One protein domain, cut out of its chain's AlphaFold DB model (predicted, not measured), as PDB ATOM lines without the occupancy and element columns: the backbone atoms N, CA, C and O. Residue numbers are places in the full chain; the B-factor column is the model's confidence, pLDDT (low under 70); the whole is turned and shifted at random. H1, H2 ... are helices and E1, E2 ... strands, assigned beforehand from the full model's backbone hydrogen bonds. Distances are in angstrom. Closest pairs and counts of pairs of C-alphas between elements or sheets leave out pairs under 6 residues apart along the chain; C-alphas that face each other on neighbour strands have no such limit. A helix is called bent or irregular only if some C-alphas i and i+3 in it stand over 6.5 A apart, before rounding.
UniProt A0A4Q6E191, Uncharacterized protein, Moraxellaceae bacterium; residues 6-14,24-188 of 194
ATOM      1  N   VAL A   6     -36.968 -11.251   0.392       42.06
ATOM      2  CA  VAL A   6     -36.712 -11.832   1.708       42.06
ATOM      3  C   VAL A   6     -37.626 -11.126   2.690       42.06
ATOM      4  O   VAL A   6     -37.602  -9.901   2.773       42.06
ATOM      5  N   TRP A   7     -38.440 -11.896   3.402       50.56
ATOM      6  CA  TRP A   7     -39.335 -11.363   4.420       50.56
ATOM      7  C   TRP A   7     -38.779 -11.701   5.785       50.56
ATOM      8  O   TRP A   7     -38.480 -12.862   6.071       50.56
ATOM      9  N   PHE A   8     -38.637 -10.664   6.595       39.75
ATOM     10  CA  PHE A   8     -38.035 -10.721   7.907       39.75
ATOM     11  C   PHE A   8     -39.102 -10.395   8.947       39.75
ATOM     12  O   PHE A   8     -39.839  -9.422   8.799       39.75
ATOM     13  N   VAL A   9     -39.216 -11.246   9.962       49.16
ATOM     14  CA  VAL A   9     -40.086 -11.025  11.118       49.16
ATOM     15  C   VAL A   9     -39.170 -10.829  12.322       49.16
ATOM     16  O   VAL A   9     -38.619 -11.804  12.837       49.16
ATOM     17  N   GLU A  10     -38.970  -9.575  12.735       38.78
ATOM     18  CA  GLU A  10     -38.165  -9.205  13.907       38.78
ATOM     19  C   GLU A  10     -39.022  -8.647  15.040       38.78
ATOM     20  O   GLU A  10     -40.084  -8.077  14.820       38.78
ATOM     21  N   ARG A  11     -38.496  -8.739  16.264       41.69
ATOM     22  CA  ARG A  11     -39.066  -8.144  17.476       41.69
ATOM     23  C   ARG A  11     -38.817  -6.638  17.647       41.69
ATOM     24  O   ARG A  11     -39.172  -6.130  18.708       41.69
ATOM     25  N   ARG A  12     -38.208  -5.898  16.707       32.41
ATOM     26  CA  ARG A  12     -38.000  -4.446  16.894       32.41
ATOM     27  C   ARG A  12     -38.142  -3.606  15.622       32.41
ATOM     28  O   ARG A  12     -37.460  -3.818  14.636       32.41
ATOM     29  N   ASN A  13     -38.969  -2.571  15.787       31.34
ATOM     30  CA  ASN A  13     -39.190  -1.373  14.978       31.34
ATOM     31  C   ASN A  13     -39.825  -1.522  13.587       31.34
ATOM     32  O   ASN A  13     -39.157  -1.685  12.576       31.34
ATOM     33  N   GLN A  14     -41.139  -1.259  13.626       33.34
ATOM     34  CA  GLN A  14     -42.098  -0.962  12.562       33.34
ATOM     35  C   GLN A  14     -42.297  -2.068  11.524       33.34
ATOM     36  O   GLN A  14     -41.374  -2.532  10.872       33.34
ATOM     37  N   SER A  24     -46.976 -13.825  19.789       72.31
ATOM     38  CA  SER A  24     -48.239 -13.775  19.055       72.31
ATOM     39  C   SER A  24     -48.014 -13.598  17.552       72.31
ATOM     40  O   SER A  24     -47.184 -12.796  17.122       72.31
ATOM     41  N   PRO A  25     -48.774 -14.319  16.713       69.69
ATOM     42  CA  PRO A  25     -48.647 -14.246  15.268       69.69
ATOM     43  C   PRO A  25     -49.413 -13.035  14.708       69.69
ATOM     44  O   PRO A  25     -49.395 -12.806  13.497       69.69
ATOM     45  N   GLY A  26     -50.128 -12.292  15.566       83.25
ATOM     46  CA  GLY A  26     -51.047 -11.232  15.176       83.25
ATOM     47  C   GLY A  26     -52.035 -11.705  14.109       83.25
ATOM     48  O   GLY A  26     -52.506 -12.845  14.116       83.25
ATOM     49  N   ASN A  27     -52.285 -10.839  13.129       86.88
ATOM     50  CA  ASN A  27     -53.205 -11.123  12.029       86.88
ATOM     51  C   ASN A  27     -52.745 -12.285  11.129       86.88
ATOM     52  O   ASN A  27     -53.541 -12.787  10.340       86.88
ATOM     53  N   PHE A  28     -51.500 -12.773  11.230       88.69
ATOM     54  CA  PHE A  28     -51.077 -13.943  10.452       88.69
ATOM     55  C   PHE A  28     -51.763 -15.240  10.884       88.69
ATOM     56  O   PHE A  28     -51.805 -16.169  10.080       88.69
ATOM     57  N   ALA A  29     -52.372 -15.290  12.075       88.06
ATOM     58  CA  ALA A  29     -53.252 -16.397  12.452       88.06
ATOM     59  C   ALA A  29     -54.531 -16.478  11.599       88.06
ATOM     60  O   ALA A  29     -55.143 -17.549  11.511       88.06
ATOM     61  N   GLU A  30     -54.941 -15.378  10.961       92.06
ATOM     62  CA  GLU A  30     -56.104 -15.355  10.085       92.06
ATOM     63  C   GLU A  30     -55.812 -16.014   8.732       92.06
ATOM     64  O   GLU A  30     -54.792 -15.788   8.068       92.06
ATOM     65  N   LYS A  31     -56.784 -16.795   8.258       95.25
ATOM     66  CA  LYS A  31     -56.698 -17.475   6.966       95.25
ATOM     67  C   LYS A  31     -56.490 -16.471   5.826       95.25
ATOM     68  O   LYS A  31     -57.293 -15.566   5.608       95.25
ATOM     69  N   ASN A  32     -55.448 -16.702   5.032       94.88
ATOM     70  CA  ASN A  32     -55.019 -15.908   3.880       94.88
ATOM     71  C   ASN A  32     -54.604 -14.459   4.190       94.88
ATOM     72  O   ASN A  32     -54.449 -13.680   3.245       94.88
ATOM     73  N   TYR A  33     -54.396 -14.071   5.453       94.00
ATOM     74  CA  TYR A  33     -53.998 -12.694   5.757       94.00
ATOM     75  C   TYR A  33     -52.636 -12.347   5.160       94.00
ATOM     76  O   TYR A  33     -52.505 -11.322   4.502       94.00
ATOM     77  N   PHE A  34     -51.645 -13.239   5.265       94.38
ATOM     78  CA  PHE A  34     -50.327 -12.996   4.671       94.38
ATOM     79  C   PHE A  34     -50.396 -12.762   3.151       94.38
ATOM     80  O   PHE A  34     -49.741 -11.865   2.629       94.38
ATOM     81  N   ARG A  35     -51.255 -13.489   2.423       95.06
ATOM     82  CA  ARG A  35     -51.517 -13.214   0.999       95.06
ATOM     83  C   ARG A  35     -52.023 -11.786   0.771       95.06
ATOM     84  O   ARG A  35     -51.590 -11.153  -0.191       95.06
ATOM     85  N   LYS A  36     -52.953 -11.300   1.605       94.69
ATOM     86  CA  LYS A  36     -53.477  -9.924   1.522       94.69
ATOM     87  C   LYS A  36     -52.372  -8.912   1.821       94.69
ATOM     88  O   LYS A  36     -52.148  -8.026   1.008       94.69
ATOM     89  N   PHE A  37     -51.630  -9.129   2.902       92.75
ATOM     90  CA  PHE A  37     -50.509  -8.298   3.336       92.75
ATOM     91  C   PHE A  37     -49.444  -8.128   2.242       92.75
ATOM     92  O   PHE A  37     -49.115  -7.013   1.859       92.75
ATOM     93  N   ILE A  38     -48.967  -9.223   1.641       92.31
ATOM     94  CA  ILE A  38     -47.973  -9.148   0.556       92.31
ATOM     95  C   ILE A  38     -48.531  -8.450  -0.689       92.31
ATOM     96  O   ILE A  38     -47.795  -7.757  -1.391       92.31
ATOM     97  N   LYS A  39     -49.827  -8.623  -0.988       93.94
ATOM     98  CA  LYS A  39     -50.476  -7.916  -2.099       93.94
ATOM     99  C   LYS A  39     -50.501  -6.407  -1.847       93.94
ATOM    100  O   LYS A  39     -50.236  -5.655  -2.776       93.94
ATOM    101  N   GLU A  40     -50.804  -5.997  -0.620       94.12
ATOM    102  CA  GLU A  40     -50.836  -4.594  -0.212       94.12
ATOM    103  C   GLU A  40     -49.446  -3.957  -0.292       94.12
ATOM    104  O   GLU A  40     -49.296  -2.920  -0.932       94.12
ATOM    105  N   ILE A  41     -48.413  -4.624   0.236       92.06
ATOM    106  CA  ILE A  41     -47.031  -4.128   0.139       92.06
ATOM    107  C   ILE A  41     -46.594  -3.987  -1.318       92.06
ATOM    108  O   ILE A  41     -45.942  -3.010  -1.672       92.06
ATOM    109  N   ALA A  42     -46.958  -4.940  -2.178       92.81
ATOM    110  CA  ALA A  42     -46.638  -4.849  -3.595       92.81
ATOM    111  C   ALA A  42     -47.267  -3.612  -4.255       92.81
ATOM    112  O   ALA A  42     -46.595  -2.937  -5.032       92.81
ATOM    113  N   THR A  43     -48.528  -3.310  -3.931       94.88
ATOM    114  CA  THR A  43     -49.224  -2.116  -4.427       94.88
ATOM    115  C   THR A  43     -48.572  -0.838  -3.898       94.88
ATOM    116  O   THR A  43     -48.160  -0.008  -4.703       94.88
ATOM    117  N   GLN A  44     -48.341  -0.732  -2.585       94.50
ATOM    118  CA  GLN A  44     -47.687   0.442  -1.989       94.50
ATOM    119  C   GLN A  44     -46.275   0.673  -2.552       94.50
ATOM    120  O   GLN A  44     -45.876   1.805  -2.813       94.50
ATOM    121  N   ALA A  45     -45.501  -0.393  -2.778       92.38
ATOM    122  CA  ALA A  45     -44.165  -0.285  -3.356       92.38
ATOM    123  C   ALA A  45     -44.193   0.188  -4.817       92.38
ATOM    124  O   ALA A  45     -43.331   0.973  -5.212       92.38
ATOM    125  N   GLY A  46     -45.165  -0.271  -5.613       93.62
ATOM    126  CA  GLY A  46     -45.361   0.211  -6.981       93.62
ATOM    127  C   GLY A  46     -45.745   1.686  -7.021       93.62
ATOM    128  O   GLY A  46     -45.159   2.446  -7.789       93.62
ATOM    129  N   GLU A  47     -46.654   2.108  -6.140       95.50
ATOM    130  CA  GLU A  47     -47.060   3.511  -5.990       95.50
ATOM    131  C   GLU A  47     -45.883   4.394  -5.559       95.50
ATOM    132  O   GLU A  47     -45.599   5.402  -6.203       95.50
ATOM    133  N   TRP A  48     -45.130   3.989  -4.532       95.25
ATOM    134  CA  TRP A  48     -43.979   4.748  -4.036       95.25
ATOM    135  C   TRP A  48     -42.859   4.889  -5.074       95.25
ATOM    136  O   TRP A  48     -42.174   5.910  -5.127       95.25
ATOM    137  N   ARG A  49     -42.670   3.868  -5.919       93.75
ATOM    138  CA  ARG A  49     -41.700   3.898  -7.024       93.75
ATOM    139  C   ARG A  49     -42.251   4.534  -8.298       93.75
ATOM    140  O   ARG A  49     -41.471   4.728  -9.227       93.75
ATOM    141  N   ASN A  50     -43.545   4.854  -8.337       96.25
ATOM    142  CA  ASN A  50     -44.278   5.229  -9.545       96.25
ATOM    143  C   ASN A  50     -44.008   4.251 -10.709       96.25
ATOM    144  O   ASN A  50     -43.775   4.658 -11.846       96.25
ATOM    145  N   ASP A  51     -43.977   2.949 -10.399       94.38
ATOM    146  CA  ASP A  51     -43.633   1.889 -11.344       94.38
ATOM    147  C   ASP A  51     -44.563   0.665 -11.178       94.38
ATOM    148  O   ASP A  51     -44.389  -0.135 -10.248       94.38
ATOM    149  N   PRO A  52     -45.531   0.450 -12.094       93.38
ATOM    150  CA  PRO A  52     -46.424  -0.710 -12.047       93.38
ATOM    151  C   PRO A  52     -45.689  -2.041 -12.276       93.38
ATOM    152  O   PRO A  52     -46.195  -3.111 -11.919       93.38
ATOM    153  N   HIS A  53     -44.480  -2.014 -12.846       94.62
ATOM    154  CA  HIS A  53     -43.661  -3.207 -13.001       94.62
ATOM    155  C   HIS A  53     -43.153  -3.721 -11.650       94.62
ATOM    156  O   HIS A  53     -43.139  -4.935 -11.429       94.62
ATOM    157  N   VAL A  54     -42.801  -2.824 -10.722       91.25
ATOM    158  CA  VAL A  54     -42.395  -3.185  -9.350       91.25
ATOM    159  C   VAL A  54     -43.529  -3.901  -8.622       91.25
ATOM    160  O   VAL A  54     -43.308  -4.961  -8.029       91.25
ATOM    161  N   GLU A  55     -44.753  -3.382  -8.723       92.31
ATOM    162  CA  GLU A  55     -45.938  -4.023  -8.146       92.31
ATOM    163  C   GLU A  55     -46.151  -5.428  -8.722       92.31
ATOM    164  O   GLU A  55     -46.323  -6.397  -7.972       92.31
ATOM    165  N   TYR A  56     -46.115  -5.561 -10.052       93.50
ATOM    166  CA  TYR A  56     -46.269  -6.853 -10.715       93.50
ATOM    167  C   TYR A  56     -45.198  -7.850 -10.251       93.50
ATOM    168  O   TYR A  56     -45.523  -8.970  -9.842       93.50
ATOM    169  N   GLN A  57     -43.924  -7.447 -10.239       92.88
ATOM    170  CA  GLN A  57     -42.834  -8.307  -9.784       92.88
ATOM    171  C   GLN A  57     -43.049  -8.776  -8.338       92.88
ATOM    172  O   GLN A  57     -42.986  -9.978  -8.070       92.88
ATOM    173  N   LEU A  58     -43.381  -7.872  -7.413       89.50
ATOM    174  CA  LEU A  58     -43.627  -8.199  -6.004       89.50
ATOM    175  C   LEU A  58     -44.830  -9.132  -5.803       89.50
ATOM    176  O   LEU A  58     -44.778 -10.045  -4.969       89.50
ATOM    177  N   LYS A  59     -45.901  -8.973  -6.590       91.56
ATOM    178  CA  LYS A  59     -47.087  -9.850  -6.541       91.56
ATOM    179  C   LYS A  59     -46.800 -11.285  -6.982       91.56
ATOM    180  O   LYS A  59     -47.506 -12.193  -6.542       91.56
ATOM    181  N   HIS A  60     -45.773 -11.511  -7.800       91.62
ATOM    182  CA  HIS A  60     -45.485 -12.823  -8.391       91.62
ATOM    183  C   HIS A  60     -44.174 -13.460  -7.927       91.62
ATOM    184  O   HIS A  60     -43.986 -14.667  -8.091       91.62
ATOM    185  N   ALA A  61     -43.285 -12.692  -7.307       91.00
ATOM    186  CA  ALA A  61     -41.962 -13.163  -6.948       91.00
ATOM    187  C   ALA A  61     -41.967 -14.309  -5.915       91.00
ATOM    188  O   ALA A  61     -42.893 -14.417  -5.094       91.00
ATOM    189  N   PRO A  62     -40.927 -15.165  -5.939       93.50
ATOM    190  CA  PRO A  62     -40.701 -16.160  -4.901       93.50
ATOM    191  C   PRO A  62     -40.447 -15.493  -3.542       93.50
ATOM    192  O   PRO A  62     -39.863 -14.412  -3.460       93.50
ATOM    193  N   ILE A  63     -40.876 -16.178  -2.487       94.62
ATOM    194  CA  ILE A  63     -40.833 -15.726  -1.097       94.62
ATOM    195  C   ILE A  63     -39.843 -16.606  -0.334       94.62
ATOM    196  O   ILE A  63     -39.940 -17.836  -0.388       94.62
ATOM    197  N   ILE A  64     -38.916 -15.981   0.386       95.81
ATOM    198  CA  ILE A  64     -38.141 -16.630   1.447       95.81
ATOM    199  C   ILE A  64     -38.659 -16.089   2.777       95.81
ATOM    200  O   ILE A  64     -38.710 -14.872   2.959       95.81
ATOM    201  N   ILE A  65     -39.066 -16.986   3.673       95.94
ATOM    202  CA  ILE A  65     -39.492 -16.636   5.032       95.94
ATOM    203  C   ILE A  65     -38.285 -16.771   5.949       95.94
ATOM    204  O   ILE A  65     -37.682 -17.840   6.009       95.94
ATOM    205  N   VAL A  66     -37.957 -15.701   6.664       95.81
ATOM    206  CA  VAL A  66     -36.901 -15.683   7.674       95.81
ATOM    207  C   VAL A  66     -37.535 -15.392   9.025       95.81
ATOM    208  O   VAL A  66     -38.231 -14.390   9.183       95.81
ATOM    209  N   ALA A  67     -37.292 -16.268   9.994       93.81
ATOM    210  CA  ALA A  67     -37.752 -16.101  11.363       93.81
ATOM    211  C   ALA A  67     -36.581 -16.207  12.332       93.81
ATOM    212  O   ALA A  67     -35.744 -17.097  12.203       93.81
ATOM    213  N   TYR A  68     -36.565 -15.314  13.313       92.44
ATOM    214  CA  TYR A  68     -35.596 -15.293  14.398       92.44
ATOM    215  C   TYR A  68     -36.334 -15.310  15.739       92.44
ATOM    216  O   TYR A  68     -37.346 -14.618  15.895       92.44
ATOM    217  N   SER A  69     -35.841 -16.093  16.703       89.44
ATOM    218  CA  SER A  69     -36.419 -16.173  18.047       89.44
ATOM    219  C   SER A  69     -37.937 -16.465  18.004       89.44
ATOM    220  O   SER A  69     -38.383 -17.391  17.328       89.44
ATOM    221  N   GLY A  70     -38.771 -15.651  18.658       86.69
ATOM    222  CA  GLY A  70     -40.238 -15.782  18.649       86.69
ATOM    223  C   GLY A  70     -40.920 -15.678  17.273       86.69
ATOM    224  O   GLY A  70     -42.097 -16.016  17.156       86.69
ATOM    225  N   GLY A  71     -40.213 -15.266  16.213       88.94
ATOM    226  CA  GLY A  71     -40.769 -15.152  14.859       88.94
ATOM    227  C   GLY A  71     -41.251 -16.480  14.256       88.94
ATOM    228  O   GLY A  71     -41.999 -16.469  13.275       88.94
ATOM    229  N   TYR A  72     -40.870 -17.628  14.832       91.00
ATOM    230  CA  TYR A  72     -41.306 -18.940  14.342       91.00
ATOM    231  C   TYR A  72     -42.821 -19.117  14.368       91.00
ATOM    232  O   TYR A  72     -43.355 -19.804  13.500       91.00
ATOM    233  N   TYR A  73     -43.519 -18.504  15.329       90.62
ATOM    234  CA  TYR A  73     -44.960 -18.684  15.444       90.62
ATOM    235  C   TYR A  73     -45.675 -17.993  14.283       90.62
ATOM    236  O   TYR A  73     -46.484 -18.611  13.593       90.62
ATOM    237  N   ALA A  74     -45.287 -16.752  13.974       91.31
ATOM    238  CA  ALA A  74     -45.733 -16.060  12.768       91.31
ATOM    239  C   ALA A  74     -45.386 -16.856  11.498       91.31
ATOM    240  O   ALA A  74     -46.249 -17.050  10.644       91.31
ATOM    241  N   ALA A  75     -44.157 -17.376  11.391       94.81
ATOM    242  CA  ALA A  75     -43.753 -18.197  10.252       94.81
ATOM    243  C   ALA A  75     -44.619 -19.458  10.104       94.81
ATOM    244  O   ALA A  75     -45.090 -19.734   9.004       94.81
ATOM    245  N   ALA A  76     -44.897 -20.180  11.191       95.69
ATOM    246  CA  ALA A  76     -45.764 -21.355  11.182       95.69
ATOM    247  C   ALA A  76     -47.175 -21.009  10.675       95.69
ATOM    248  O   ALA A  76     -47.667 -21.648   9.746       95.69
ATOM    249  N   HIS A  77     -47.789 -19.936  11.189       95.00
ATOM    250  CA  HIS A  77     -49.105 -19.482  10.715       95.00
ATOM    251  C   HIS A  77     -49.081 -19.035   9.245       95.00
ATOM    252  O   HIS A  77     -50.015 -19.322   8.497       95.00
ATOM    253  N   ILE A  78     -47.999 -18.409   8.775       95.62
ATOM    254  CA  ILE A  78     -47.830 -18.082   7.351       95.62
ATOM    255  C   ILE A  78     -47.762 -19.356   6.496       95.62
ATOM    256  O   ILE A  78     -48.397 -19.415   5.437       95.62
ATOM    257  N   LEU A  79     -47.016 -20.375   6.928       96.81
ATOM    258  CA  LEU A  79     -46.880 -21.637   6.198       96.81
ATOM    259  C   LEU A  79     -48.198 -22.423   6.151       96.81
ATOM    260  O   LEU A  79     -48.540 -22.970   5.102       96.81
ATOM    261  N   GLU A  80     -48.944 -22.442   7.256       96.50
ATOM    262  CA  GLU A  80     -50.203 -23.180   7.387       96.50
ATOM    263  C   GLU A  80     -51.387 -22.444   6.738       96.50
ATOM    264  O   GLU A  80     -52.154 -23.019   5.962       96.50
ATOM    265  N   LYS A  81     -51.538 -21.149   7.036       96.06
ATOM    266  CA  LYS A  81     -52.742 -20.357   6.741       96.06
ATOM    267  C   LYS A  81     -52.486 -19.167   5.831       96.06
ATOM    268  O   LYS A  81     -53.443 -18.591   5.315       96.06
ATOM    269  N   GLY A  82     -51.232 -18.798   5.574       94.88
ATOM    270  CA  GLY A  82     -50.880 -17.580   4.836       94.88
ATOM    271  C   GLY A  82     -51.309 -17.579   3.368       94.88
ATOM    272  O   GLY A  82     -51.360 -16.524   2.736       94.88
ATOM    273  N   GLY A  83     -51.656 -18.744   2.819       95.12
ATOM    274  CA  GLY A  83     -52.258 -18.851   1.496       95.12
ATOM    275  C   GLY A  83     -51.287 -18.577   0.355       95.12
ATOM    276  O   GLY A  83     -51.741 -18.296  -0.740       95.12
ATOM    277  N   VAL A  84     -49.971 -18.639   0.553       93.00
ATOM    278  CA  VAL A  84     -48.970 -18.401  -0.511       93.00
ATOM    279  C   VAL A  84     -47.941 -19.525  -0.616       93.00
ATOM    280  O   VAL A  84     -46.847 -19.316  -1.128       93.00
ATOM    281  N   SER A  85     -48.284 -20.729  -0.145       89.19
ATOM    282  CA  SER A  85     -47.366 -21.880  -0.065       89.19
ATOM    283  C   SER A  85     -46.642 -22.165  -1.394       89.19
ATOM    284  O   SER A  85     -45.434 -22.371  -1.419       89.19
ATOM    285  N   ASN A  86     -47.329 -22.010  -2.533       90.44
ATOM    286  CA  ASN A  86     -46.738 -22.166  -3.869       90.44
ATOM    287  C   ASN A  86     -45.637 -21.139  -4.216       90.44
ATOM    288  O   ASN A  86     -44.819 -21.407  -5.103       90.44
ATOM    289  N   ARG A  87     -45.609 -19.980  -3.549       94.19
ATOM    290  CA  ARG A  87     -44.596 -18.925  -3.701       94.19
ATOM    291  C   ARG A  87     -43.457 -19.050  -2.693       94.19
ATOM    292  O   ARG A  87     -42.385 -18.526  -2.981       94.19
ATOM    293  N   VAL A  88     -43.645 -19.742  -1.569       96.06
ATOM    294  CA  VAL A  88     -42.578 -19.958  -0.581       96.06
ATOM    295  C   VAL A  88     -41.543 -20.924  -1.166       96.06
ATOM    296  O   VAL A  88     -41.849 -22.077  -1.464       96.06
ATOM    297  N   LYS A  89     -40.320 -20.435  -1.399       96.06
ATOM    298  CA  LYS A  89     -39.189 -21.200  -1.965       96.06
ATOM    299  C   LYS A  89     -38.059 -21.436  -0.974       96.06
ATOM    300  O   LYS A  89     -37.122 -22.154  -1.308       96.06
ATOM    301  N   GLY A  90     -38.160 -20.865   0.217       96.88
ATOM    302  CA  GLY A  90     -37.178 -21.028   1.269       96.88
ATOM    303  C   GLY A  90     -37.762 -20.679   2.623       96.88
ATOM    304  O   GLY A  90     -38.557 -19.741   2.725       96.88
ATOM    305  N   VAL A  91     -37.345 -21.416   3.643       98.06
ATOM    306  CA  VAL A  91     -37.573 -21.076   5.047       98.06
ATOM    307  C   VAL A  91     -36.221 -21.079   5.752       98.06
ATOM    308  O   VAL A  91     -35.451 -22.027   5.606       98.06
ATOM    309  N   ILE A  92     -35.933 -20.005   6.480       97.56
ATOM    310  CA  ILE A  92     -34.731 -19.827   7.293       97.56
ATOM    311  C   ILE A  92     -35.188 -19.590   8.732       97.56
ATOM    312  O   ILE A  92     -35.851 -18.592   9.014       97.56
ATOM    313  N   LEU A  93     -34.841 -20.503   9.635       96.56
ATOM    314  CA  LEU A  93     -35.086 -20.376  11.070       96.56
ATOM    315  C   LEU A  93     -33.762 -20.105  11.784       96.56
ATOM    316  O   LEU A  93     -32.878 -20.954  11.801       96.56
ATOM    317  N   LEU A  94     -33.624 -18.926  12.369       94.56
ATOM    318  CA  LEU A  94     -32.436 -18.503  13.100       94.56
ATOM    319  C   LEU A  94     -32.743 -18.614  14.589       94.56
ATOM    320  O   LEU A  94     -33.407 -17.744  15.139       94.56
ATOM    321  N   ASP A  95     -32.350 -19.734  15.194       92.62
ATOM    322  CA  ASP A  95     -32.641 -20.078  16.591       92.62
ATOM    323  C   ASP A  95     -34.082 -19.729  16.996       92.62
ATOM    324  O   ASP A  95     -34.335 -18.918  17.881       92.62
ATOM    325  N   ALA A  96     -35.032 -20.251  16.216       91.25
ATOM    326  CA  ALA A  96     -36.424 -19.816  16.278       91.25
ATOM    327  C   ALA A  96     -37.405 -20.946  16.606       91.25
ATOM    328  O   ALA A  96     -38.469 -20.683  17.146       91.25
ATOM    329  N   LEU A  97     -37.104 -22.209  16.280       89.75
ATOM    330  CA  LEU A  97     -38.090 -23.283  16.441       89.75
ATOM    331  C   LEU A  97     -38.209 -23.721  17.908       89.75
ATOM    332  O   LEU A  97     -37.481 -24.608  18.349       89.75
ATOM    333  N   TYR A  98     -39.161 -23.117  18.615       87.88
ATOM    334  CA  TYR A  98     -39.543 -23.453  19.992       87.88
ATOM    335  C   TYR A  98     -40.911 -24.161  20.075       87.88
ATOM    336  O   TYR A  98     -41.531 -24.209  21.134       87.88
ATOM    337  N   GLY A  99     -41.414 -24.647  18.936       91.31
ATOM    338  CA  GLY A  99     -42.693 -25.342  18.793       91.31
ATOM    339  C   GLY A  99     -43.190 -25.341  17.343       91.31
ATOM    340  O   GLY A  99     -42.538 -24.793  16.453       91.31
ATOM    341  N   GLN A 100     -44.387 -25.888  17.106       95.06
ATOM    342  CA  GLN A 100     -45.018 -25.996  15.775       95.06
ATOM    343  C   GLN A 100     -44.257 -26.898  14.784       95.06
ATOM    344  O   GLN A 100     -44.406 -26.761  13.569       95.06
ATOM    345  N   GLU A 101     -43.469 -27.853  15.275       96.69
ATOM    346  CA  GLU A 101     -42.661 -28.786  14.481       96.69
ATOM    347  C   GLU A 101     -43.503 -29.501  13.417       96.69
ATOM    348  O   GLU A 101     -43.084 -29.610  12.265       96.69
ATOM    349  N   ALA A 102     -44.730 -29.901  13.770       96.88
ATOM    350  CA  ALA A 102     -45.674 -30.538  12.854       96.88
ATOM    351  C   ALA A 102     -46.034 -29.654  11.644       96.88
ATOM    352  O   ALA A 102     -46.172 -30.168  10.535       96.88
ATOM    353  N   VAL A 103     -46.138 -28.331  11.822       97.31
ATOM    354  CA  VAL A 103     -46.430 -27.385  10.732       97.31
ATOM    355  C   VAL A 103     -45.245 -27.294   9.772       97.31
ATOM    356  O   VAL A 103     -45.424 -27.375   8.554       97.31
ATOM    357  N   PHE A 104     -44.024 -27.177  10.303       97.88
ATOM    358  CA  PHE A 104     -42.814 -27.149   9.479       97.88
ATOM    359  C   PHE A 104     -42.593 -28.479   8.752       97.88
ATOM    360  O   PHE A 104     -42.307 -28.468   7.554       97.88
ATOM    361  N   ALA A 105     -42.804 -29.611   9.427       98.12
ATOM    362  CA  ALA A 105     -42.760 -30.934   8.812       98.12
ATOM    363  C   ALA A 105     -43.802 -31.069   7.692       98.12
ATOM    364  O   ALA A 105     -43.467 -31.470   6.579       98.12
ATOM    365  N   GLN A 106     -45.049 -30.650   7.927       97.94
ATOM    366  CA  GLN A 106     -46.103 -30.688   6.912       97.94
ATOM    367  C   GLN A 106     -45.769 -29.824   5.688       97.94
ATOM    368  O   GLN A 106     -45.999 -30.229   4.538       97.94
ATOM    369  N   TRP A 107     -45.203 -28.637   5.915       97.88
ATOM    370  CA  TRP A 107     -44.734 -27.787   4.829       97.88
ATOM    371  C   TRP A 107     -43.589 -28.448   4.053       97.88
ATOM    372  O   TRP A 107     -43.634 -28.456   2.819       97.88
ATOM    373  N   LEU A 108     -42.617 -29.055   4.745       97.75
ATOM    374  CA  LEU A 108     -41.500 -29.783   4.141       97.75
ATOM    375  C   LEU A 108     -41.978 -30.978   3.316       97.75
ATOM    376  O   LEU A 108     -41.613 -31.064   2.145       97.75
ATOM    377  N   ARG A 109     -42.872 -31.829   3.832       97.38
ATOM    378  CA  ARG A 109     -43.506 -32.921   3.061       97.38
ATOM    379  C   ARG A 109     -44.047 -32.434   1.722       97.38
ATOM    380  O   ARG A 109     -43.800 -33.037   0.682       97.38
ATOM    381  N   SER A 110     -44.721 -31.288   1.748       96.88
ATOM    382  CA  SER A 110     -45.385 -30.719   0.577       96.88
ATOM    383  C   SER A 110     -44.428 -29.996  -0.384       96.88
ATOM    384  O   SER A 110     -44.712 -29.908  -1.581       96.88
ATOM    385  N   ASN A 111     -43.307 -29.451   0.111       96.44
ATOM    386  CA  ASN A 111     -42.513 -28.463  -0.630       96.44
ATOM    387  C   ASN A 111     -41.011 -28.749  -0.748       96.44
ATOM    388  O   ASN A 111     -40.378 -28.084  -1.568       96.44
ATOM    389  N   HIS A 112     -40.433 -29.712  -0.019       95.56
ATOM    390  CA  HIS A 112     -38.974 -29.923   0.041       95.56
ATOM    391  C   HIS A 112     -38.334 -30.045  -1.348       95.56
ATOM    392  O   HIS A 112     -37.343 -29.387  -1.629       95.56
ATOM    393  N   ARG A 113     -38.964 -30.743  -2.300       96.00
ATOM    394  CA  ARG A 113     -38.434 -30.874  -3.676       96.00
ATOM    395  C   ARG A 113     -38.387 -29.561  -4.474       96.00
ATOM    396  O   ARG A 113     -37.747 -29.487  -5.518       96.00
ATOM    397  N   LYS A 114     -39.113 -28.528  -4.039       95.62
ATOM    398  CA  LYS A 114     -39.283 -27.237  -4.737       95.62
ATOM    399  C   LYS A 114     -38.759 -26.041  -3.937       95.62
ATOM    400  O   LYS A 114     -38.782 -24.925  -4.470       95.62
ATOM    401  N   ALA A 115     -38.305 -26.260  -2.708       96.56
ATOM    402  CA  ALA A 115     -37.873 -25.238  -1.765       96.56
ATOM    403  C   ALA A 115     -36.626 -25.694  -0.994       96.56
ATOM    404  O   ALA A 115     -36.236 -26.855  -1.084       96.56
ATOM    405  N   PHE A 116     -36.004 -24.780  -0.259       97.69
ATOM    406  CA  PHE A 116     -34.960 -25.105   0.711       97.69
ATOM    407  C   PHE A 116     -35.451 -24.867   2.138       97.69
ATOM    408  O   PHE A 116     -36.382 -24.087   2.366       97.69
ATOM    409  N   PHE A 117     -34.788 -25.495   3.099       98.31
ATOM    410  CA  PHE A 117     -34.970 -25.220   4.516       98.31
ATOM    411  C   PHE A 117     -33.609 -25.113   5.188       98.31
ATOM    412  O   PHE A 117     -32.745 -25.966   5.007       98.31
ATOM    413  N   PHE A 118     -33.421 -24.053   5.959       98.19
ATOM    414  CA  PHE A 118     -32.252 -23.882   6.799       98.19
ATOM    415  C   PHE A 118     -32.710 -23.573   8.210       98.19
ATOM    416  O   PHE A 118     -33.587 -22.732   8.416       98.19
ATOM    417  N   ARG A 119     -32.072 -24.209   9.181       96.06
ATOM    418  CA  ARG A 119     -32.224 -23.866  10.582       96.06
ATOM    419  C   ARG A 119     -30.861 -23.776  11.242       96.06
ATOM    420  O   ARG A 119     -30.099 -24.728  11.147       96.06
ATOM    421  N   SER A 120     -30.610 -22.704  11.982       96.44
ATOM    422  CA  SER A 120     -29.606 -22.696  13.046       96.44
ATOM    423  C   SER A 120     -30.285 -22.801  14.410       96.44
ATOM    424  O   SER A 120     -31.442 -22.394  14.556       96.44
ATOM    425  N   PHE A 121     -29.622 -23.392  15.399       94.44
ATOM    426  CA  PHE A 121     -30.193 -23.542  16.738       94.44
ATOM    427  C   PHE A 121     -29.121 -23.592  17.826       94.44
ATOM    428  O   PHE A 121     -28.048 -24.155  17.616       94.44
ATOM    429  N   THR A 122     -29.438 -23.002  18.976       91.25
ATOM    430  CA  THR A 122     -28.657 -23.124  20.212       91.25
ATOM    431  C   THR A 122     -29.162 -24.299  21.056       91.25
ATOM    432  O   THR A 122     -30.209 -24.893  20.767       91.25
ATOM    433  N   GLU A 123     -28.425 -24.635  22.115       87.25
ATOM    434  CA  GLU A 123     -28.727 -25.761  23.006       87.25
ATOM    435  C   GLU A 123     -30.174 -25.793  23.541       87.25
ATOM    436  O   GLU A 123     -30.811 -26.845  23.453       87.25
ATOM    437  N   PRO A 124     -30.775 -24.674  24.000       85.88
ATOM    438  CA  PRO A 124     -32.161 -24.667  24.470       85.88
ATOM    439  C   PRO A 124     -33.193 -25.166  23.447       85.88
ATOM    440  O   PRO A 124     -34.260 -25.639  23.831       85.88
ATOM    441  N   ALA A 125     -32.897 -25.074  22.148       85.31
ATOM    442  CA  ALA A 125     -33.792 -25.508  21.080       85.31
ATOM    443  C   ALA A 125     -33.513 -26.947  20.587       85.31
ATOM    444  O   ALA A 125     -34.119 -27.377  19.595       85.31
ATOM    445  N   ARG A 126     -32.624 -27.699  21.261       86.56
ATOM    446  CA  ARG A 126     -32.226 -29.072  20.894       86.56
ATOM    447  C   ARG A 126     -33.413 -30.030  20.823       86.56
ATOM    448  O   ARG A 126     -33.561 -30.712  19.814       86.56
ATOM    449  N   ALA A 127     -34.301 -30.035  21.818       90.12
ATOM    450  CA  ALA A 127     -35.452 -30.946  21.840       90.12
ATOM    451  C   ALA A 127     -36.387 -30.738  20.629       90.12
ATOM    452  O   ALA A 127     -36.724 -31.685  19.919       90.12
ATOM    453  N   SER A 128     -36.731 -29.483  20.318       91.56
ATOM    454  CA  SER A 128     -37.502 -29.135  19.114       91.56
ATOM    455  C   SER A 128     -36.755 -29.460  17.817       91.56
ATOM    456  O   SER A 128     -37.364 -29.679  16.770       91.56
ATOM    457  N   ASN A 129     -35.420 -29.457  17.834       91.88
ATOM    458  CA  ASN A 129     -34.612 -29.898  16.699       91.88
ATOM    459  C   ASN A 129     -34.694 -31.408  16.481       91.88
ATOM    460  O   ASN A 129     -34.999 -31.842  15.371       91.88
ATOM    461  N   GLU A 130     -34.477 -32.189  17.530       94.19
ATOM    462  CA  GLU A 130     -34.550 -33.648  17.478       94.19
ATOM    463  C   GLU A 130     -35.940 -34.122  17.052       94.19
ATOM    464  O   GLU A 130     -36.048 -34.990  16.188       94.19
ATOM    465  N   LEU A 131     -37.004 -33.493  17.564       96.56
ATOM    466  CA  LEU A 131     -38.373 -33.816  17.169       96.56
ATOM    467  C   LEU A 131     -38.606 -33.613  15.665       96.56
ATOM    468  O   LEU A 131     -39.081 -34.526  14.991       96.56
ATOM    469  N   LEU A 132     -38.242 -32.449  15.115       97.62
ATOM    470  CA  LEU A 132     -38.401 -32.202  13.680       97.62
ATOM    471  C   LEU A 132     -37.549 -33.172  12.847       97.62
ATOM    472  O   LEU A 132     -38.042 -33.728  11.872       97.62
ATOM    473  N   GLN A 133     -36.296 -33.413  13.237       97.38
ATOM    474  CA  GLN A 133     -35.418 -34.360  12.544       97.38
ATOM    475  C   GLN A 133     -35.962 -35.795  12.561       97.38
ATOM    476  O   GLN A 133     -35.855 -36.499  11.557       97.38
ATOM    477  N   ASN A 134     -36.574 -36.221  13.668       98.12
ATOM    478  CA  ASN A 134     -37.218 -37.526  13.775       98.12
ATOM    479  C   ASN A 134     -38.410 -37.638  12.823       98.12
ATOM    480  O   ASN A 134     -38.458 -38.590  12.048       98.12
ATOM    481  N   ILE A 135     -39.287 -36.629  12.792       98.25
ATOM    482  CA  ILE A 135     -40.422 -36.594  11.859       98.25
ATOM    483  C   ILE A 135     -39.935 -36.678  10.404       98.25
ATOM    484  O   ILE A 135     -40.459 -37.461   9.617       98.25
ATOM    485  N   LEU A 136     -38.898 -35.913  10.038       98.25
ATOM    486  CA  LEU A 136     -38.350 -35.948   8.678       98.25
ATOM    487  C   LEU A 136     -37.755 -37.314   8.322       98.25
ATOM    488  O   LEU A 136     -37.932 -37.778   7.197       98.25
ATOM    489  N   ARG A 137     -37.084 -37.975   9.271       97.94
ATOM    490  CA  ARG A 137     -36.534 -39.321   9.068       97.94
ATOM    491  C   ARG A 137     -37.638 -40.354   8.857       97.94
ATOM    492  O   ARG A 137     -37.516 -41.179   7.956       97.94
ATOM    493  N   GLU A 138     -38.704 -40.288   9.649       98.00
ATOM    494  CA  GLU A 138     -39.889 -41.142   9.498       98.00
ATOM    495  C   GLU A 138     -40.580 -40.927   8.143       98.00
ATOM    496  O   GLU A 138     -41.023 -41.886   7.515       98.00
ATOM    497  N   ASP A 139     -40.594 -39.688   7.644       97.31
ATOM    498  CA  ASP A 139     -41.133 -39.341   6.324       97.31
ATOM    499  C   ASP A 139     -40.201 -39.704   5.148       97.31
ATOM    500  O   ASP A 139     -40.560 -39.486   3.985       97.31
ATOM    501  N   GLY A 140     -38.986 -40.201   5.411       97.75
ATOM    502  CA  GLY A 140     -37.974 -40.460   4.381       97.75
ATOM    503  C   GLY A 140     -37.433 -39.190   3.707       97.75
ATOM    504  O   GLY A 140     -37.003 -39.229   2.551       97.75
ATOM    505  N   ILE A 141     -37.480 -38.050   4.401       98.06
ATOM    506  CA  ILE A 141     -36.965 -36.763   3.929       98.06
ATOM    507  C   ILE A 141     -35.541 -36.572   4.458       98.06
ATOM    508  O   ILE A 141     -35.317 -36.381   5.654       98.06
ATOM    509  N   ASN A 142     -34.571 -36.583   3.543       97.44
ATOM    510  CA  ASN A 142     -33.162 -36.389   3.879       97.44
ATOM    511  C   ASN A 142     -32.873 -34.948   4.314       97.44
ATOM    512  O   ASN A 142     -33.429 -33.990   3.772       97.44
ATOM    513  N   TYR A 143     -31.944 -34.810   5.254       97.88
ATOM    514  CA  TYR A 143     -31.401 -33.537   5.697       97.88
ATOM    515  C   TYR A 143     -29.912 -33.681   6.011       97.88
ATOM    516  O   TYR A 143     -29.416 -34.782   6.253       97.88
ATOM    517  N   GLU A 144     -29.218 -32.553   6.043       98.06
ATOM    518  CA  GLU A 144     -27.796 -32.464   6.352       98.06
ATOM    519  C   GLU A 144     -27.573 -31.672   7.643       98.06
ATOM    520  O   GLU A 144     -28.344 -30.771   7.993       98.06
ATOM    521  N   ILE A 145     -26.508 -32.018   8.364       97.19
ATOM    522  CA  ILE A 145     -26.053 -31.272   9.538       97.19
ATOM    523  C   ILE A 145     -24.891 -30.375   9.124       97.19
ATOM    524  O   ILE A 145     -23.941 -30.844   8.502       97.19
ATOM    525  N   GLY A 146     -24.950 -29.102   9.508       95.69
ATOM    526  CA  GLY A 146     -23.895 -28.125   9.252       95.69
ATOM    527  C   GLY A 146     -24.264 -27.055   8.227       95.69
ATOM    528  O   GLY A 146     -25.401 -26.948   7.761       95.69
ATOM    529  N   MET A 147     -23.281 -26.208   7.925       95.56
ATOM    530  CA  MET A 147     -23.444 -25.068   7.028       95.56
ATOM    531  C   MET A 147     -23.499 -25.544   5.567       95.56
ATOM    532  O   MET A 147     -22.552 -26.186   5.121       95.56
ATOM    533  N   PRO A 148     -24.544 -25.203   4.794       95.00
ATOM    534  CA  PRO A 148     -24.575 -25.497   3.367       95.00
ATOM    535  C   PRO A 148     -23.575 -24.644   2.587       95.00
ATOM    536  O   PRO A 148     -23.402 -23.457   2.878       95.00
ATOM    537  N   ASP A 149     -23.029 -25.182   1.499       93.12
ATOM    538  CA  ASP A 149     -22.341 -24.373   0.486       93.12
ATOM    539  C   ASP A 149     -23.331 -23.483  -0.274       93.12
ATOM    540  O   ASP A 149     -23.098 -22.280  -0.427       93.12
ATOM    541  N   LEU A 150     -24.469 -24.060  -0.677       94.19
ATOM    542  CA  LEU A 150     -25.569 -23.398  -1.380       94.19
ATOM    543  C   LEU A 150     -26.927 -23.819  -0.804       94.19
ATOM    544  O   LEU A 150     -27.133 -24.970  -0.440       94.19
ATOM    545  N   LEU A 151     -27.883 -22.890  -0.802       94.50
ATOM    546  CA  LEU A 151     -29.277 -23.145  -0.436       94.50
ATOM    547  C   LEU A 151     -30.114 -23.328  -1.703       94.50
ATOM    548  O   LEU A 151     -30.534 -22.360  -2.351       94.50
ATOM    549  N   LEU A 152     -30.335 -24.590  -2.069       92.88
ATOM    550  CA  LEU A 152     -30.995 -25.001  -3.306       92.88
ATOM    551  C   LEU A 152     -32.297 -25.749  -3.021       92.88
ATOM    552  O   LEU A 152     -32.585 -26.183  -1.913       92.88
ATOM    553  N   ARG A 153     -33.127 -25.929  -4.049       93.69
ATOM    554  CA  ARG A 153     -34.303 -26.798  -3.901       93.69
ATOM    555  C   ARG A 153     -33.849 -28.180  -3.433       93.69
ATOM    556  O   ARG A 153     -32.830 -28.659  -3.919       93.69
ATOM    557  N   ASN A 154     -34.635 -28.810  -2.566       95.75
ATOM    558  CA  ASN A 154     -34.322 -30.110  -1.980       95.75
ATOM    559  C   ASN A 154     -33.123 -30.108  -1.013       95.75
ATOM    560  O   ASN A 154     -32.664 -31.183  -0.651       95.75
ATOM    561  N   SER A 155     -32.641 -28.937  -0.573       96.06
ATOM    562  CA  SER A 155     -31.634 -28.833   0.491       96.06
ATOM    563  C   SER A 155     -32.298 -28.505   1.830       96.06
ATOM    564  O   SER A 155     -32.982 -27.479   1.950       96.06
ATOM    565  N   ILE A 156     -32.083 -29.351   2.836       98.38
ATOM    566  CA  ILE A 156     -32.564 -29.166   4.210       98.38
ATOM    567  C   ILE A 156     -31.352 -29.247   5.129       98.38
ATOM    568  O   ILE A 156     -30.709 -30.289   5.186       98.38
ATOM    569  N   HIS A 157     -31.051 -28.163   5.840       98.38
ATOM    570  CA  HIS A 157     -29.868 -28.077   6.695       98.38
ATOM    571  C   HIS A 157     -30.224 -27.685   8.123       98.38
ATOM    572  O   HIS A 157     -31.014 -26.763   8.350       98.38
ATOM    573  N   PHE A 158     -29.580 -28.362   9.068       97.94
ATOM    574  CA  PHE A 158     -29.627 -28.064  10.492       97.94
ATOM    575  C   PHE A 158     -28.218 -27.745  10.987       97.94
ATOM    576  O   PHE A 158     -27.352 -28.614  11.039       97.94
ATOM    577  N   LEU A 159     -27.990 -26.494  11.362       96.75
ATOM    578  CA  LEU A 159     -26.728 -26.008  11.894       96.75
ATOM    579  C   LEU A 159     -26.821 -25.885  13.424       96.75
ATOM    580  O   LEU A 159     -27.429 -24.927  13.910       96.75
ATOM    581  N   PRO A 160     -26.230 -26.815  14.194       95.12
ATOM    582  CA  PRO A 160     -25.989 -26.562  15.607       95.12
ATOM    583  C   PRO A 160     -25.011 -25.391  15.738       95.12
ATOM    584  O   PRO A 160     -24.025 -25.309  15.003       95.12
ATOM    585  N   LEU A 161     -25.313 -24.469  16.643       93.25
ATOM    586  CA  LEU A 161     -24.448 -23.341  16.965       93.25
ATOM    587  C   LEU A 161     -23.549 -23.689  18.149       93.25
ATOM    588  O   LEU A 161     -23.911 -24.518  18.982       93.25
ATOM    589  N   ASP A 162     -22.390 -23.038  18.212       85.94
ATOM    590  CA  ASP A 162     -21.470 -23.150  19.346       85.94
ATOM    591  C   ASP A 162     -22.165 -22.695  20.643       85.94
ATOM    592  O   ASP A 162     -22.970 -21.759  20.615       85.94
ATOM    593  N   GLU A 163     -21.820 -23.316  21.772       81.88
ATOM    594  CA  GLU A 163     -22.260 -22.937  23.118       81.88
ATOM    595  C   GLU A 163     -21.920 -21.477  23.446       81.88
ATOM    596  O   GLU A 163     -22.657 -20.816  24.177       81.88
ATOM    597  N   ALA A 164     -20.842 -20.944  22.858       83.69
ATOM    598  CA  ALA A 164     -20.471 -19.535  22.984       83.69
ATOM    599  C   ALA A 164     -21.411 -18.572  22.228       83.69
ATOM    600  O   ALA A 164     -21.349 -17.360  22.440       83.69
ATOM    601  N   THR A 165     -22.280 -19.078  21.344       85.94
ATOM    602  CA  THR A 165     -23.190 -18.240  20.555       85.94
ATOM    603  C   THR A 165     -24.286 -17.668  21.445       85.94
ATOM    604  O   THR A 165     -25.171 -18.377  21.928       85.94
ATOM    605  N   VAL A 166     -24.281 -16.350  21.612       86.75
ATOM    606  CA  VAL A 166     -25.326 -15.643  22.350       86.75
ATOM    607  C   VAL A 166     -26.544 -15.473  21.449       86.75
ATOM    608  O   VAL A 166     -26.464 -14.822  20.411       86.75
ATOM    609  N   HIS A 167     -27.700 -16.000  21.874       86.56
ATOM    610  CA  HIS A 167     -28.969 -15.906  21.134       86.56
ATOM    611  C   HIS A 167     -29.209 -14.507  20.551       86.56
ATOM    612  O   HIS A 167     -29.450 -14.374  19.358       86.56
ATOM    613  N   LYS A 168     -29.068 -13.468  21.390       86.25
ATOM    614  CA  LYS A 168     -29.323 -12.059  21.042       86.25
ATOM    615  C   LYS A 168     -28.436 -11.521  19.922       86.25
ATOM    616  O   LYS A 168     -28.874 -10.620  19.214       86.25
ATOM    617  N   ASP A 169     -27.245 -12.083  19.773       87.06
ATOM    618  CA  ASP A 169     -26.248 -11.627  18.814       87.06
ATOM    619  C   ASP A 169     -26.302 -12.443  17.520       87.06
ATOM    620  O   ASP A 169     -25.615 -12.117  16.567       87.06
ATOM    621  N   LEU A 170     -27.172 -13.453  17.409       86.62
ATOM    622  CA  LEU A 170     -27.199 -14.377  16.270       86.62
ATOM    623  C   LEU A 170     -27.302 -13.698  14.896       86.62
ATOM    624  O   LEU A 170     -26.825 -14.234  13.900       86.62
ATOM    625  N   LEU A 171     -27.965 -12.544  14.814       86.62
ATOM    626  CA  LEU A 171     -28.137 -11.813  13.556       86.62
ATOM    627  C   LEU A 171     -26.946 -10.924  13.193       86.62
ATOM    628  O   LEU A 171     -26.860 -10.474  12.051       86.62
ATOM    629  N   THR A 172     -26.046 -10.676  14.139       87.75
ATOM    630  CA  THR A 172     -24.901  -9.772  13.993       87.75
ATOM    631  C   THR A 172     -23.566 -10.488  14.169       87.75
ATOM    632  O   THR A 172     -22.571 -10.036  13.616       87.75
ATOM    633  N   GLN A 173     -23.521 -11.582  14.930       87.75
ATOM    634  CA  GLN A 173     -22.336 -12.358  15.280       87.75
ATOM    635  C   GLN A 173     -22.730 -13.819  15.548       87.75
ATOM    636  O   GLN A 173     -23.267 -14.168  16.598       87.75
ATOM    637  N   ALA A 174     -22.461 -14.689  14.576       89.94
ATOM    638  CA  ALA A 174     -22.621 -16.136  14.716       89.94
ATOM    639  C   ALA A 174     -21.458 -16.851  14.014       89.94
ATOM    640  O   ALA A 174     -20.302 -16.668  14.376       89.94
ATOM    641  N   TRP A 175     -21.729 -17.593  12.940       92.25
ATOM    642  CA  TRP A 175     -20.683 -18.102  12.045       92.25
ATOM    643  C   TRP A 175     -20.028 -17.001  11.192       92.25
ATOM    644  O   TRP A 175     -19.043 -17.254  10.501       92.25
ATOM    645  N   SER A 176     -20.597 -15.794  11.193       91.62
ATOM    646  CA  SER A 176     -20.043 -14.598  10.565       91.62
ATOM    647  C   SER A 176     -20.601 -13.327  11.207       91.62
ATOM    648  O   SER A 176     -21.452 -13.393  12.095       91.62
ATOM    649  N   ASN A 177     -20.137 -12.169  10.727       90.62
ATOM    650  CA  ASN A 177     -20.607 -10.850  11.164       90.62
ATOM    651  C   ASN A 177     -21.895 -10.389  10.449       90.62
ATOM    652  O   ASN A 177     -22.443  -9.339  10.767       90.62
ATOM    653  N   GLU A 178     -22.373 -11.147   9.454       89.56
ATOM    654  CA  GLU A 178     -23.663 -10.909   8.794       89.56
ATOM    655  C   GLU A 178     -24.360 -12.245   8.454       89.56
ATOM    656  O   GLU A 178     -24.553 -12.575   7.274       89.56
ATOM    657  N   PRO A 179     -24.755 -13.048   9.459       92.12
ATOM    658  CA  PRO A 179     -25.218 -14.424   9.256       92.12
ATOM    659  C   PRO A 179     -26.372 -14.552   8.253       92.12
ATOM    660  O   PRO A 179     -26.362 -15.421   7.376       92.12
ATOM    661  N   LEU A 180     -27.350 -13.643   8.316       91.25
ATOM    662  CA  LEU A 180     -28.461 -13.635   7.365       91.25
ATOM    663  C   LEU A 180     -27.998 -13.289   5.944       91.25
ATOM    664  O   LEU A 180     -28.405 -13.955   4.993       91.25
ATOM    665  N   ALA A 181     -27.140 -12.280   5.779       91.38
ATOM    666  CA  ALA A 181     -26.641 -11.900   4.460       91.38
ATOM    667  C   ALA A 181     -25.852 -13.049   3.817       91.38
ATOM    668  O   ALA A 181     -26.032 -13.326   2.629       91.38
ATOM    669  N   ASP A 182     -25.058 -13.777   4.604       93.38
ATOM    670  CA  ASP A 182     -24.359 -14.979   4.146       93.38
ATOM    671  C   ASP A 182     -25.309 -16.056   3.633       93.38
ATOM    672  O   ASP A 182     -25.108 -16.583   2.537       93.38
ATOM    673  N   LEU A 183     -26.379 -16.358   4.371       93.56
ATOM    674  CA  LEU A 183     -27.375 -17.329   3.917       93.56
ATOM    675  C   LEU A 183     -28.063 -16.862   2.637       93.56
ATOM    676  O   LEU A 183     -28.229 -17.644   1.703       93.56
ATOM    677  N   LEU A 184     -28.422 -15.583   2.544       91.94
ATOM    678  CA  LEU A 184     -29.061 -15.035   1.350       91.94
ATOM    679  C   LEU A 184     -28.149 -15.110   0.122       91.94
ATOM    680  O   LEU A 184     -28.622 -15.504  -0.952       91.94
ATOM    681  N   ARG A 185     -26.846 -14.839   0.287       92.88
ATOM    682  CA  ARG A 185     -25.818 -15.030  -0.752       92.88
ATOM    683  C   ARG A 185     -25.749 -16.487  -1.223       92.88
ATOM    684  O   ARG A 185     -25.617 -16.729  -2.423       92.88
ATOM    685  N   LYS A 186     -25.938 -17.456  -0.323       93.19
ATOM    686  CA  LYS A 186     -25.999 -18.894  -0.652       93.19
ATOM    687  C   LYS A 186     -27.261 -19.291  -1.420       93.19
ATOM    688  O   LYS A 186     -27.285 -20.353  -2.037       93.19
ATOM    689  N   THR A 187     -28.308 -18.459  -1.431       89.31
ATOM    690  CA  THR A 187     -29.508 -18.725  -2.244       89.31
ATOM    691  C   THR A 187     -29.315 -18.334  -3.710       89.31
ATOM    692  O   THR A 187     -29.928 -18.932  -4.602       89.31
ATOM    693  N   THR A 188     -28.504 -17.316  -3.997       74.25
ATOM    694  CA  THR A 188     -28.280 -16.852  -5.367       74.25
ATOM    695  C   THR A 188     -27.270 -17.758  -6.050       74.25
ATOM    696  O   THR A 188     -26.109 -17.801  -5.666       74.25
TER     697      THR A 188
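AT A GLANCE: This is residues 6 to 14 and 24 to 188 of the 194 residues of an uncharacterized protein of Moraxellaceae bacterium (UniProt A0A4Q6E191). A parallel five-stranded sheet runs through the middle of the body, with H4, H5 and H6 covering one face and H7 on the other. A helical hairpin, H2 and H3, reaches away from the sheet at one end and adds to the longest axis. The printed part has 174 residues with seven named helices and five named strands, in the order E1 H1 H2 H3 E2 H4 E3 H5 E4 H6 E5 H7, of mixed class. The sheet's order is E1 E2 E3 E4 E5. The whole is compact, with a radius of gyration of the C-alphas of 16.1 A and spans of 48 by 35 by 32 A.

HOW THE PARTS SIT: The sheet holds E1, residues 6 to 9, E2, 63 to 68, E3, 88 to 94, E4, 116 to 121, and E5, 156 to 160; E1 and E5 are its edge strands. It is twisted, with C-alphas up to 4.4 A off its best plane. N 7 and O 64 are 3.0 A apart between E1 and E2, N 67 and O 92 2.9 A between E2 and E3, N 93 and O 118 2.8 A between E3 and E4, and N 159 and O 119 2.8 A between E4 and E5, each within hydrogen-bond range. H4, residues 71 to 81, is over E2 at a height over the sheet of 9.0 A. H5, residues 101 to 114, is over E3 and E4, also at 9.0 A. H6, residues 123 to 138, is on the same face, over E4 and E5. H7, residues 179 to 187, is on the opposite face, over E2 and E3 at 9.3 A. E2, H4, E3, then E3, H5, E4, then E4, H6, E5 are strand-helix-strand units, parallel neighbour strands with a helix between, and each crossover is right-handed. H5 touches H4 with residues 103 to 107 alone, the closest C-alphas being those of Ala 76 and Val 103, 6.1 A apart, at a steep tilt of 66 degrees. H5 touches H6 with residues 101 to 105 alone, closest at the C-alphas of Glu 101 and Leu 132, 5.5 A. H1, residues 26 to 29, touches H4, closest at the C-alphas of Ala 29 and His 77, 5.5 A. H2, residues 33 to 49, and H3, residues 52 to 60, are not on the sheet; they form a hairpin at a shallow tilt of 21 degrees, opposite ways, closest at the C-alphas of Gly 46 and Glu 55, 4.4 A. Every O i to N i+4 pair is within hydrogen-bond range in H2, H3, H4 and H7, against 8 of 10 in H5 and 10 of 12 in H6; H1 is too short for such a pair.

IN THESE COORDINATES: E1 begins at C-alpha 6, (-36.712, -11.832, 1.708), and H7 ends at C-alpha 187, (-29.508, -18.725, -2.244). H2 is 24.3 A long, H6 23.3 A, H5 19.6 A and E3 17.1 A. H5 and H6 are irregular: C-alphas 110 and 113 are 8.2 A apart, and C-alphas 124 and 127 are 7.6 A apart.

THE WHOLE: The C-alphas farthest apart, those of Asn 50 and Glu 138, are 50.3 A apart. Residues 15 to 23 are not printed, and C-alphas 14 and 24 are 15.6 A apart across the cut. The links H6 to E5 and E5 to H7 are long, with 17 and 18 residues. Mean pLDDT of the printed part is 90.3; residues 6 to 14 and residue 25 are under 70.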